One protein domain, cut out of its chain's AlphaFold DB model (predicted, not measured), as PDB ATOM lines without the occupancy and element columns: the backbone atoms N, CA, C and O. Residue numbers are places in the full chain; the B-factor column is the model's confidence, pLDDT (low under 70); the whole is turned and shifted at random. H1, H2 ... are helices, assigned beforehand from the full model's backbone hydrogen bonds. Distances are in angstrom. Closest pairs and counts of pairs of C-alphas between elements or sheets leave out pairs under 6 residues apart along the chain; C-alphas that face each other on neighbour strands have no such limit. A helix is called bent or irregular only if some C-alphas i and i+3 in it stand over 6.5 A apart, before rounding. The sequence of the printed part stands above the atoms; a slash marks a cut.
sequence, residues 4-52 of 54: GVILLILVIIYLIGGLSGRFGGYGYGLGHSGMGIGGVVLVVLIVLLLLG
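AT A GLANCE: This is residues 4 to 52 of the 54 residues of an uncharacterized protein of Bradyrhizobium sp. DOA9 (UniProt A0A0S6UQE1). Two helices, H1 and H2, make an open V, with a long loop, residues 21 to 36, folded together at its closed end. The free ends, residues 4 to 10 and 44 to 52, stick out. The printed part has 49 residues, with H1 then H2, no named strand, and the class all helix. It is compact, with a radius of gyration of the C-alphas of 11.1 A, spanning 32 by 21 by 15 A.

IN THESE COORDINATES: H1, residues 4 to 20, is 26.6 A long and begins at C-alpha 4 (12.818, 184.901, 265.380). It is only just irregular: C-alphas 17 and 20 are 6.7 A apart. H2, residues 37 to 50, is 20.1 A long and ends at C-alpha 50 (4.917, 179.951, 253.433).

HOW THE PARTS SIT: H1 and H2 are near each other, their closest C-alphas 8.1 A apart. Every O i to N i+4 pair is within hydrogen-bond range in H2, and 10 of 13 in H1.

THE WHOLE: The C-alphas farthest apart, of Ser 20 and Gly 52, are 33.2 A apart. The printed part has no cut. The link from H1 to H2 is long, 16 residues. Residues 18 to 35 have pLDDT under 70.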
ATOM      1  N   GLY A   4      11.644 185.306 266.158       89.06
ATOM      2  CA  GLY A   4      12.818 184.901 265.380       89.06
ATOM      3  C   GLY A   4      13.858 184.123 266.191       89.06
ATOM      4  O   GLY A   4      14.415 183.146 265.696       89.06
ATOM      5  N   VAL A   5      14.076 184.492 267.456       89.88
ATOM      6  CA  VAL A   5      15.021 183.782 268.337       89.88
ATOM      7  C   VAL A   5      14.494 182.389 268.693       89.88
ATOM      8  O   VAL A   5      15.265 181.436 268.738       89.88
ATOM      9  N   ILE A   6      13.180 182.245 268.882       87.62
ATOM     10  CA  ILE A   6      12.542 180.954 269.188       87.62
ATOM     11  C   ILE A   6      12.683 179.987 268.004       87.62
ATOM     12  O   ILE A   6      13.076 178.835 268.185       87.62
ATOM     13  N   LEU A   7      12.419 180.464 266.785       82.06
ATOM     14  CA  LEU A   7      12.546 179.658 265.567       82.06
ATOM     15  C   LEU A   7      13.993 179.220 265.314       82.06
ATOM     16  O   LEU A   7      14.233 178.067 264.961       82.06
ATOM     17  N   LEU A   8      14.961 180.108 265.559       85.88
ATOM     18  CA  LEU A   8      16.382 179.792 265.419       85.88
ATOM     19  C   LEU A   8      16.810 178.650 266.356       85.88
ATOM     20  O   LEU A   8      17.516 177.735 265.935       85.88
ATOM     21  N   ILE A   9      16.348 178.674 267.610       89.00
ATOM     22  CA  ILE A   9      16.648 177.629 268.599       89.00
ATOM     23  C   ILE A   9      16.077 176.274 268.157       89.00
ATOM     24  O   ILE A   9      16.780 175.264 268.214       89.00
ATOM     25  N   LEU A  10      14.833 176.243 267.665       81.88
ATOM     26  CA  LEU A  10      14.200 175.013 267.174       81.88
ATOM     27  C   LEU A  10      14.950 174.408 265.984       81.88
ATOM     28  O   LEU A  10      15.146 173.193 265.937       81.88
ATOM     29  N   VAL A  11      15.422 175.250 265.059       79.44
ATOM     30  CA  VAL A  11      16.230 174.814 263.914       79.44
ATOM     31  C   VAL A  11      17.515 174.132 264.388       79.44
ATOM     32  O   VAL A  11      17.805 173.021 263.948       79.44
ATOM     33  N   ILE A  12      18.249 174.729 265.332       82.38
ATOM     34  CA  ILE A  12      19.502 174.151 265.849       82.38
ATOM     35  C   ILE A  12      19.263 172.791 266.521       82.38
ATOM     36  O   ILE A  12      19.976 171.832 266.222       82.38
ATOM     37  N   ILE A  13      18.244 172.676 267.379       77.88
ATOM     38  CA  ILE A  13      17.902 171.409 268.051       77.88
ATOM     39  C   ILE A  13      17.577 170.323 267.018       77.88
ATOM     40  O   ILE A  13      18.065 169.194 267.108       77.88
ATOM     41  N   TYR A  14      16.786 170.679 266.009       71.81
ATOM     42  CA  TYR A  14      16.343 169.755 264.977       71.81
ATOM     43  C   TYR A  14      17.487 169.259 264.072       71.81
ATOM     44  O   TYR A  14      17.525 168.097 263.656       71.81
ATOM     45  N   LEU A  15      18.469 170.123 263.812       72.81
ATOM     46  CA  LEU A  15      19.679 169.787 263.066       72.81
ATOM     47  C   LEU A  15      20.606 168.854 263.853       72.81
ATOM     48  O   LEU A  15      21.108 167.881 263.288       72.81
ATOM     49  N   ILE A  16      20.794 169.114 265.153       71.69
ATOM     50  CA  ILE A  16      21.638 168.291 266.033       71.69
ATOM     51  C   ILE A  16      21.048 166.889 266.210       71.69
ATOM     52  O   ILE A  16      21.792 165.908 266.194       71.69
ATOM     53  N   GLY A  17      19.719 166.767 266.305       70.19
ATOM     54  CA  GLY A  17      19.045 165.469 266.418       70.19
ATOM     55  C   GLY A  17      19.429 164.490 265.300       70.19
ATOM     56  O   GLY A  17      19.643 163.306 265.560       70.19
ATOM     57  N   GLY A  18      19.630 165.000 264.079       68.00
ATOM     58  CA  GLY A  18      19.972 164.194 262.906       68.00
ATOM     59  C   GLY A  18      21.437 163.753 262.806       68.00
ATOM     60  O   GLY A  18      21.741 162.919 261.960       68.00
ATOM     61  N   LEU A  19      22.347 164.242 263.664       64.69
ATOM     62  CA  LEU A  19      23.766 163.837 263.650       64.69
ATOM     63  C   LEU A  19      23.975 162.356 264.010       64.69
ATOM     64  O   LEU A  19      24.966 161.758 263.605       64.69
ATOM     65  N   SER A  20      23.056 161.756 264.773       64.81
ATOM     66  CA  SER A  20      23.186 160.377 265.270       64.81
ATOM     67  C   SER A  20      22.466 159.322 264.424       64.81
ATOM     68  O   SER A  20      22.607 158.133 264.700       64.81
ATOM     69  N   GLY A  21      21.614 159.734 263.474       60.81
ATOM     70  CA  GLY A  21      20.697 158.841 262.750       60.81
ATOM     71  C   GLY A  21      19.667 158.102 263.628       60.81
ATOM     72  O   GLY A  21      18.852 157.349 263.105       60.81
ATOM     73  N   ARG A  22      19.686 158.298 264.956       65.31
ATOM     74  CA  ARG A  22      18.815 157.612 265.930       65.31
ATOM     75  C   ARG A  22      17.541 158.386 266.243       65.31
ATOM     76  O   ARG A  22      16.496 157.785 266.461       65.31
ATOM     77  N   PHE A  23      17.631 159.709 266.261       57.66
ATOM     78  CA  PHE A  23      16.492 160.605 266.393       57.66
ATOM     79  C   PHE A  23      16.338 161.309 265.050       57.66
ATOM     80  O   PHE A  23      17.280 161.944 264.593       57.66
ATOM     81  N   GLY A  24      15.200 161.131 264.379       63.47
ATOM     82  CA  GLY A  24      14.959 161.576 263.001       63.47
ATOM     83  C   GLY A  24      14.961 163.097 262.793       63.47
ATOM     84  O   GLY A  24      13.909 163.658 262.498       63.47
ATOM     85  N   GLY A  25      16.121 163.737 262.969       67.06
ATOM     86  CA  GLY A  25      16.449 165.115 262.592       67.06
ATOM     87  C   GLY A  25      16.926 165.208 261.138       67.06
ATOM     88  O   GLY A  25      16.963 164.204 260.445       67.06
ATOM     89  N   TYR A  26      17.292 166.395 260.639       66.81
ATOM     90  CA  TYR A  26      17.668 166.532 259.215       66.81
ATOM     91  C   TYR A  26      19.094 166.069 258.883       66.81
ATOM     92  O   TYR A  26      19.346 165.695 257.746       66.81
ATOM     93  N   GLY A  27      20.007 166.082 259.865       63.41
ATOM     94  CA  GLY A  27      21.399 165.640 259.717       63.41
ATOM     95  C   GLY A  27      22.173 166.452 258.674       63.41
ATOM     96  O   GLY A  27      22.101 166.181 257.477       63.41
ATOM     97  N   TYR A  28      22.959 167.443 259.105       60.19
ATOM     98  CA  TYR A  28      23.847 168.170 258.188       60.19
ATOM     99  C   TYR A  28      24.862 167.199 257.556       60.19
ATOM    100  O   TYR A  28      25.752 166.705 258.241       60.19
ATOM    101  N   GLY A  29      24.733 166.936 256.251       57.62
ATOM    102  CA  GLY A  29      25.763 166.265 255.446       57.62
ATOM    103  C   GLY A  29      25.542 164.791 255.070       57.62
ATOM    104  O   GLY A  29      26.359 164.268 254.323       57.62
ATOM    105  N   LEU A  30      24.459 164.125 255.503       55.81
ATOM    106  CA  LEU A  30      24.198 162.704 255.165       55.81
ATOM    107  C   LEU A  30      23.208 162.479 254.000       55.81
ATOM    108  O   LEU A  30      22.981 161.343 253.586       55.81
ATOM    109  N   GLY A  31      22.630 163.545 253.439       60.72
ATOM    110  CA  GLY A  31      21.651 163.457 252.347       60.72
ATOM    111  C   GLY A  31      20.256 162.984 252.792       60.72
ATOM    112  O   GLY A  31      19.977 162.833 253.980       60.72
ATOM    113  N   HIS A  32      19.363 162.744 251.821       56.66
ATOM    114  CA  HIS A  32      17.937 162.404 252.021       56.66
ATOM    115  C   HIS A  32      17.682 161.188 252.940       56.66
ATOM    116  O   HIS A  32      16.582 161.041 253.462       56.66
ATOM    117  N   SER A  33      18.687 160.334 253.173       58.62
ATOM    118  CA  SER A  33      18.579 159.160 254.049       58.62
ATOM    119  C   SER A  33      18.562 159.500 255.549       58.62
ATOM    120  O   SER A  33      18.242 158.629 256.354       58.62
ATOM    121  N   GLY A  34      18.908 160.738 255.932       56.72
ATOM    122  CA  GLY A  34      18.843 161.220 257.317       56.72
ATOM    123  C   GLY A  34      17.483 161.797 257.721       56.72
ATOM    124  O   GLY A  34      17.231 161.957 258.909       56.72
ATOM    125  N   MET A  35      16.591 162.090 256.766       65.88
ATOM    126  CA  MET A  35      15.320 162.772 257.024       65.88
ATOM    127  C   MET A  35      14.284 161.805 257.621       65.88
ATOM    128  O   MET A  35      13.560 161.117 256.906       65.88
ATOM    129  N   GLY A  36      14.205 161.751 258.953       71.62
ATOM    130  CA  GLY A  36      13.153 161.006 259.650       71.62
ATOM    131  C   GLY A  36      11.779 161.686 259.583       71.62
ATOM    132  O   GLY A  36      11.629 162.789 259.053       71.62
ATOM    133  N   ILE A  37      10.767 161.049 260.188       71.38
ATOM    134  CA  ILE A  37       9.375 161.547 260.219       71.38
ATOM    135  C   ILE A  37       9.304 162.992 260.742       71.38
ATOM    136  O   ILE A  37       8.570 163.807 260.190       71.38
ATOM    137  N   GLY A  38      10.118 163.344 261.746       73.31
ATOM    138  CA  GLY A  38      10.180 164.707 262.283       73.31
ATOM    139  C   GLY A  38      10.561 165.765 261.240       73.31
ATOM    140  O   GLY A  38      10.046 166.878 261.278       73.31
ATOM    141  N   GLY A  39      11.394 165.410 260.263       74.38
ATOM    142  CA  GLY A  39      11.870 166.332 259.224       74.38
ATOM    143  C   GLY A  39      10.891 166.530 258.122       74.38
ATOM    144  O   GLY A  39      10.694 167.655 257.672       74.38
ATOM    145  N   VAL A  40      10.237 165.440 257.743       77.06
ATOM    146  CA  VAL A  40       9.116 165.493 256.818       77.06
ATOM    147  C   VAL A  40       8.032 166.402 257.394       77.06
ATOM    148  O   VAL A  40       7.587 167.319 256.710       77.06
ATOM    149  N   VAL A  41       7.681 166.233 258.674       81.50
ATOM    150  CA  VAL A  41       6.692 167.087 259.349       81.50
ATOM    151  C   VAL A  41       7.132 168.552 259.368       81.50
ATOM    152  O   VAL A  41       6.335 169.417 259.015       81.50
ATOM    153  N   LEU A  42       8.387 168.846 259.718       78.50
ATOM    154  CA  LEU A  42       8.903 170.220 259.754       78.50
ATOM    155  C   LEU A  42       8.912 170.893 258.379       78.50
ATOM    156  O   LEU A  42       8.504 172.047 258.266       78.50
ATOM    157  N   VAL A  43       9.333 170.182 257.332       80.75
ATOM    158  CA  VAL A  43       9.324 170.713 255.963       80.75
ATOM    159  C   VAL A  43       7.899 170.973 255.492       80.75
ATOM    160  O   VAL A  43       7.629 172.047 254.958       80.75
ATOM    161  N   VAL A  44       6.973 170.043 255.738       86.62
ATOM    162  CA  VAL A  44       5.555 170.236 255.403       86.62
ATOM    163  C   VAL A  44       4.987 171.447 256.142       86.62
ATOM    164  O   VAL A  44       4.335 172.279 255.514       86.62
ATOM    165  N   LEU A  45       5.280 171.595 257.438       85.62
ATOM    166  CA  LEU A  45       4.838 172.753 258.216       85.62
ATOM    167  C   LEU A  45       5.359 174.063 257.619       85.62
ATOM    168  O   LEU A  45       4.582 174.991 257.424       85.62
ATOM    169  N   ILE A  46       6.654 174.126 257.301       85.69
ATOM    170  CA  ILE A  46       7.281 175.316 256.716       85.69
ATOM    171  C   ILE A  46       6.634 175.659 255.371       85.69
ATOM    172  O   ILE A  46       6.298 176.817 255.139       85.69
ATOM    173  N   VAL A  47       6.409 174.673 254.500       92.00
ATOM    174  CA  VAL A  47       5.768 174.893 253.194       92.00
ATOM    175  C   VAL A  47       4.342 175.421 253.357       92.00
ATOM    176  O   VAL A  47       3.960 176.366 252.667       92.00
ATOM    177  N   LEU A  48       3.560 174.860 254.283       90.44
ATOM    178  CA  LEU A  48       2.199 175.326 254.555       90.44
ATOM    179  C   LEU A  48       2.176 176.757 255.103       90.44
ATOM    180  O   LEU A  48       1.354 177.556 254.661       90.44
ATOM    181  N   LEU A  49       3.102 177.091 256.003       92.44
ATOM    182  CA  LEU A  49       3.243 178.435 256.568       92.44
ATOM    183  C   LEU A  49       3.608 179.453 255.471       92.44
ATOM    184  O   LEU A  49       2.996 180.514 255.373       92.44
ATOM    185  N   LEU A  50       4.537 179.104 254.574       87.19
ATOM    186  CA  LEU A  50       4.917 179.951 253.433       87.19
ATOM    187  C   LEU A  50       3.774 180.152 252.428       87.19
ATOM    188  O   LEU A  50       3.687 181.199 251.793       87.19
ATOM    189  N   LEU A  51       2.886 179.166 252.298       95.25
ATOM    190  CA  LEU A  51       1.673 179.259 251.483       95.25
ATOM    191  C   LEU A  51       0.511 179.969 252.204       95.25
ATOM    192  O   LEU A  51      -0.566 180.092 251.621       95.25
ATOM    193  N   GLY A  52       0.697 180.401 253.458       91.50
ATOM    194  CA  GLY A  52      -0.350 181.023 254.279       91.50
ATOM    195  C   GLY A  52      -1.502 180.075 254.620       91.50
ATOM    196  O   GLY A  52      -2.639 180.505 254.802       91.50
TER     197      GLY A  52